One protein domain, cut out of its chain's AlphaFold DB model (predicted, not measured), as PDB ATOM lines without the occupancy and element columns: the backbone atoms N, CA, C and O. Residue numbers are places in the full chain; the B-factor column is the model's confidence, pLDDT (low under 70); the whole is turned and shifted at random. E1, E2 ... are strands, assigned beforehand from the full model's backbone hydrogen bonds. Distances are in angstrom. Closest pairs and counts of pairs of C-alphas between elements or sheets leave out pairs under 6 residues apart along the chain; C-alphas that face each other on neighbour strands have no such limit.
ATOM      1  N   ARG A  41     -13.669 -18.472 -44.032       86.69
ATOM      2  CA  ARG A  41     -13.756 -19.845 -43.527       86.69
ATOM      3  C   ARG A  41     -15.188 -20.356 -43.563       86.69
ATOM      4  O   ARG A  41     -16.107 -19.693 -43.080       86.69
ATOM      5  N   PHE A  42     -15.360 -21.571 -44.063       85.69
ATOM      6  CA  PHE A  42     -16.601 -22.330 -43.991       85.69
ATOM      7  C   PHE A  42     -16.350 -23.602 -43.193       85.69
ATOM      8  O   PHE A  42     -15.393 -24.312 -43.474       85.69
ATOM      9  N   ALA A  43     -17.193 -23.895 -42.210       86.69
ATOM     10  CA  ALA A  43     -17.187 -25.177 -41.517       86.69
ATOM     11  C   ALA A  43     -18.472 -25.920 -41.873       86.69
ATOM     12  O   ALA A  43     -19.547 -25.315 -41.886       86.69
ATOM     13  N   TYR A  44     -18.367 -27.215 -42.147       81.12
ATOM     14  CA  TYR A  44     -19.509 -28.062 -42.455       81.12
ATOM     15  C   TYR A  44     -19.576 -29.266 -41.522       81.12
ATOM     16  O   TYR A  44     -18.572 -29.746 -40.993       81.12
ATOM     17  N   THR A  45     -20.795 -29.766 -41.354       87.69
ATOM     18  CA  THR A  45     -21.095 -31.031 -40.692       87.69
ATOM     19  C   THR A  45     -22.028 -31.834 -41.590       87.69
ATOM     20  O   THR A  45     -22.936 -31.280 -42.207       87.69
ATOM     21  N   SER A  46     -21.790 -33.135 -41.691       82.38
ATOM     22  CA  SER A  46     -22.517 -34.072 -42.542       82.38
ATOM     23  C   SER A  46     -22.913 -35.300 -41.730       82.38
ATOM     24  O   SER A  46     -22.128 -35.814 -40.935       82.38
ATOM     25  N   PHE A  47     -24.124 -35.804 -41.968       87.44
ATOM     26  CA  PHE A  47     -24.573 -37.089 -41.422       87.44
ATOM     27  C   PHE A  47     -23.892 -38.284 -42.098       87.44
ATOM     28  O   PHE A  47     -23.796 -39.355 -41.505       87.44
ATOM     29  N   PHE A  48     -23.405 -38.099 -43.327       88.69
ATOM     30  CA  PHE A  48     -22.690 -39.121 -44.079       88.69
ATOM     31  C   PHE A  48     -21.180 -38.875 -43.982       88.69
ATOM     32  O   PHE A  48     -20.732 -37.775 -44.327       88.69
ATOM     33  N   PRO A  49     -20.395 -39.867 -43.524       84.06
ATOM     34  CA  PRO A  49     -18.945 -39.752 -43.486       84.06
ATOM     35  C   PRO A  49     -18.367 -39.579 -44.893       84.06
ATOM     36  O   PRO A  49     -18.821 -40.213 -45.847       84.06
ATOM     37  N   SER A  50     -17.330 -38.754 -45.017       82.00
ATOM     38  CA  SER A  50     -16.488 -38.711 -46.213       82.00
ATOM     39  C   SER A  50     -15.733 -40.046 -46.402       82.00
ATOM     40  O   SER A  50     -15.704 -40.876 -45.489       82.00
ATOM     41  N   PRO A  51     -15.040 -40.265 -47.536       83.56
ATOM     42  CA  PRO A  51     -14.198 -41.452 -47.727       83.56
ATOM     43  C   PRO A  51     -13.108 -41.638 -46.657       83.56
ATOM     44  O   PRO A  51     -12.647 -42.755 -46.444       83.56
ATOM     45  N   SER A  52     -12.705 -40.562 -45.972       84.94
ATOM     46  CA  SER A  52     -11.769 -40.607 -44.843       84.94
ATOM     47  C   SER A  52     -12.440 -40.864 -43.484       84.94
ATOM     48  O   SER A  52     -11.752 -40.910 -42.469       84.94
ATOM     49  N   GLY A  53     -13.767 -41.027 -43.439       85.19
ATOM     50  CA  GLY A  53     -14.546 -41.208 -42.211       85.19
ATOM     51  C   GLY A  53     -14.899 -39.905 -41.484       85.19
ATOM     52  O   GLY A  53     -15.529 -39.953 -40.430       85.19
ATOM     53  N   ALA A  54     -14.528 -38.742 -42.028       85.94
ATOM     54  CA  ALA A  54     -14.806 -37.451 -41.407       85.94
ATOM     55  C   ALA A  54     -16.262 -37.025 -41.644       85.94
ATOM     56  O   ALA A  54     -16.749 -37.013 -42.775       85.94
ATOM     57  N   THR A  55     -16.954 -36.643 -40.573       87.88
ATOM     58  CA  THR A  55     -18.312 -36.071 -40.621       87.88
ATOM     59  C   THR A  55     -18.309 -34.551 -40.521       87.88
ATOM     60  O   THR A  55     -19.327 -33.917 -40.764       87.88
ATOM     61  N   THR A  56     -17.173 -33.951 -40.184       85.62
ATOM     62  CA  THR A  56     -16.993 -32.502 -40.106       85.62
ATOM     63  C   THR A  56     -15.739 -32.101 -40.864       85.62
ATOM     64  O   THR A  56     -14.840 -32.920 -41.070       85.62
ATOM     65  N   GLY A  57     -15.691 -30.847 -41.292       85.75
ATOM     66  CA  GLY A  57     -14.517 -30.283 -41.936       85.75
ATOM     67  C   GLY A  57     -14.637 -28.779 -42.090       85.75
ATOM     68  O   GLY A  57     -15.705 -28.194 -41.887       85.75
ATOM     69  N   ASP A  58     -13.530 -28.156 -42.459       85.56
ATOM     70  CA  ASP A  58     -13.472 -26.745 -42.794       85.56
ATOM     71  C   ASP A  58     -12.811 -26.520 -44.158       85.56
ATOM     72  O   ASP A  58     -12.057 -27.352 -44.659       85.56
ATOM     73  N   GLY A  59     -13.171 -25.404 -44.785       84.62
ATOM     74  CA  GLY A  59     -12.656 -24.961 -46.071       84.62
ATOM     75  C   GLY A  59     -12.374 -23.464 -46.057       84.62
ATOM     76  O   GLY A  59     -13.065 -22.690 -45.389       84.62
ATOM     77  N   LEU A  60     -11.351 -23.066 -46.809       87.31
ATOM     78  CA  LEU A  60     -10.988 -21.674 -47.044       87.31
ATOM     79  C   LEU A  60     -11.423 -21.268 -48.447       87.31
ATOM     80  O   LEU A  60     -11.133 -21.959 -49.424       87.31
ATOM     81  N   TYR A  61     -12.103 -20.134 -48.530       84.31
ATOM     82  CA  TYR A  61     -12.624 -19.572 -49.764       84.31
ATOM     83  C   TYR A  61     -11.947 -18.230 -50.004       84.31
ATOM     84  O   TYR A  61     -11.913 -17.375 -49.122       84.31
ATOM     85  N   ALA A  62     -11.378 -18.060 -51.194       87.56
ATOM     86  CA  ALA A  62     -10.840 -16.775 -51.625       87.56
ATOM     87  C   ALA A  62     -11.977 -15.796 -51.962       87.56
ATOM     88  O   ALA A  62     -13.106 -16.223 -52.225       87.56
ATOM     89  N   HIS A  63     -11.668 -14.498 -52.009       85.81
ATOM     90  CA  HIS A  63     -12.591 -13.465 -52.484       85.81
ATOM     91  C   HIS A  63     -13.256 -13.880 -53.816       85.81
ATOM     92  O   HIS A  63     -12.592 -14.360 -54.739       85.81
ATOM     93  N   GLY A  64     -14.579 -13.728 -53.903       82.69
ATOM     94  CA  GLY A  64     -15.400 -14.081 -55.065       82.69
ATOM     95  C   GLY A  64     -15.817 -15.556 -55.162       82.69
ATOM     96  O   GLY A  64     -16.671 -15.889 -55.985       82.69
ATOM     97  N   GLN A  65     -15.273 -16.452 -54.329       85.50
ATOM     98  CA  GLN A  65     -15.674 -17.864 -54.310       85.50
ATOM     99  C   GLN A  65     -17.015 -18.064 -53.596       85.50
ATOM    100  O   GLN A  65     -17.335 -17.351 -52.642       85.50
ATOM    101  N   LYS A  66     -17.782 -19.066 -54.038       86.44
ATOM    102  CA  LYS A  66     -19.081 -19.416 -53.449       86.44
ATOM    103  C   LYS A  66     -18.987 -20.662 -52.581       86.44
ATOM    104  O   LYS A  66     -18.395 -21.658 -52.993       86.44
ATOM    105  N   ASP A  67     -19.599 -20.613 -51.403       85.56
ATOM    106  CA  ASP A  67     -19.773 -21.795 -50.562       85.56
ATOM    107  C   ASP A  67     -20.934 -22.682 -51.066       85.56
ATOM    108  O   ASP A  67     -21.722 -22.265 -51.921       85.56
ATOM    109  N   PRO A  68     -21.080 -23.916 -50.547       79.38
ATOM    110  CA  PRO A  68     -22.185 -24.801 -50.916       79.38
ATOM    111  C   PRO A  68     -23.574 -24.251 -50.556       79.38
ATOM    112  O   PRO A  68     -24.570 -24.727 -51.092       79.38
ATOM    113  N   ALA A  69     -23.653 -23.262 -49.658       81.94
ATOM    114  CA  ALA A  69     -24.888 -22.560 -49.313       81.94
ATOM    115  C   ALA A  69     -25.195 -21.388 -50.271       81.94
ATOM    116  O   ALA A  69     -26.210 -20.712 -50.106       81.94
ATOM    117  N   GLY A  70     -24.341 -21.142 -51.271       84.62
ATOM    118  CA  GLY A  70     -24.502 -20.084 -52.268       84.62
ATOM    119  C   GLY A  70     -24.055 -18.695 -51.804       84.62
ATOM    120  O   GLY A  70     -24.280 -17.720 -52.521       84.62
ATOM    121  N   ARG A  71     -23.420 -18.579 -50.633       86.81
ATOM    122  CA  ARG A  71     -22.850 -17.325 -50.131       86.81
ATOM    123  C   ARG A  71     -21.529 -17.052 -50.834       86.81
ATOM    124  O   ARG A  71     -20.745 -17.970 -51.052       86.81
ATOM    125  N   THR A  72     -21.272 -15.794 -51.166       88.75
ATOM    126  CA  THR A  72     -20.008 -15.379 -51.790       88.75
ATOM    127  C   THR A  72     -19.062 -14.858 -50.717       88.75
ATOM    128  O   THR A  72     -19.486 -14.091 -49.852       88.75
ATOM    129  N   CYS A  73     -17.800 -15.276 -50.757       88.31
ATOM    130  CA  CYS A  73     -16.764 -14.689 -49.920       88.31
ATOM    131  C   CYS A  73     -16.421 -13.287 -50.431       88.31
ATOM    132  O   CYS A  73     -16.066 -13.127 -51.599       88.31
ATOM    133  N   ASP A  74     -16.535 -12.293 -49.560       86.31
ATOM    134  CA  ASP A  74     -16.272 -10.887 -49.842       86.31
ATOM    135  C   ASP A  74     -15.422 -10.320 -48.715       86.31
ATOM    136  O   ASP A  74     -15.903 -10.128 -47.600       86.31
ATOM    137  N   ASP A  75     -14.139 -10.147 -48.997       83.19
ATOM    138  CA  ASP A  75     -13.139  -9.608 -48.081       83.19
ATOM    139  C   ASP A  75     -13.258 -10.146 -46.639       83.19
ATOM    140  O   ASP A  75     -13.374  -9.410 -45.659       83.19
ATOM    141  N   GLY A  76     -13.255 -11.478 -46.499       81.38
ATOM    142  CA  GLY A  76     -13.309 -12.166 -45.202       81.38
ATOM    143  C   GLY A  76     -14.714 -12.291 -44.598       81.38
ATOM    144  O   GLY A  76     -14.902 -13.013 -43.613       81.38
ATOM    145  N   GLY A  77     -15.716 -11.651 -45.203       84.88
ATOM    146  CA  GLY A  77     -17.129 -11.760 -44.860       84.88
ATOM    147  C   GLY A  77     -17.912 -12.669 -45.811       84.88
ATOM    148  O   GLY A  77     -17.660 -12.733 -47.010       84.88
ATOM    149  N   TRP A  78     -18.919 -13.369 -45.286       87.00
ATOM    150  CA  TRP A  78     -19.868 -14.112 -46.117       87.00
ATOM    151  C   TRP A  78     -21.036 -13.219 -46.522       87.00
ATOM    152  O   TRP A  78     -21.835 -12.825 -45.670       87.00
ATOM    153  N   VAL A  79     -21.188 -12.966 -47.818       86.38
ATOM    154  CA  VAL A  79     -22.336 -12.238 -48.369       86.38
ATOM    155  C   VAL A  79     -23.380 -13.239 -48.850       86.38
ATOM    156  O   VAL A  79     -23.065 -14.193 -49.564       86.38
ATOM    157  N   GLY A  80     -24.629 -13.042 -48.419       80.69
ATOM    158  CA  GLY A  80     -25.755 -13.898 -48.786       80.69
ATOM    159  C   GLY A  80     -25.997 -13.968 -50.303       80.69
ATOM    160  O   GLY A  80     -25.516 -13.115 -51.045       80.69
TER     161      GLY A  80
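This is residues 41 to 80 of the 87 residues of an uncharacterized protein of Streptomyces sp. CB02923 (UniProt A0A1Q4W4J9). A long two-stranded hairpin, E1 and E2, and a much smaller one, E3 and E4, follow one another along a loose rod, with the E1 to E2 loop at the far end. The 40 printed residues hold four named strands in chain order E1 to E4 and no named helix. The class is all strand, with 17 residues in named elements, under half; both sheets are antiparallel. The radius of gyration of the C-alphas is 11.6 A, and the spans are 32 by 15 by 11 A.

E2, residues 56 to 61, is 16.7 A long. E1, residues 41 to 45, is 13.7 A long and begins at C-alpha 41 (-13.756, -19.845, -43.527). E3 is residues 72 to 74, 6.2 A; E4 is residues 77 to 79, 6.3 A, ending at C-alpha 79 (-22.336, -12.238, -48.369).

E1 and E2 are antiparallel at 156 degrees, with N 44 and O 57 2.8 A apart. The closest C-alphas of E2 and E3, Tyr 61 and Cys 73, are 6.4 A apart. E3 and E4 are antiparallel at 137 degrees, with N 74 and O 77 2.8 A apart. E1 is apart from E3 and E4.

The farthest C-alphas, Gly 53 and Asp 75, are 32.2 A apart. The printed part has no cut and no long link; no printed residue is under 70 in pLDDT.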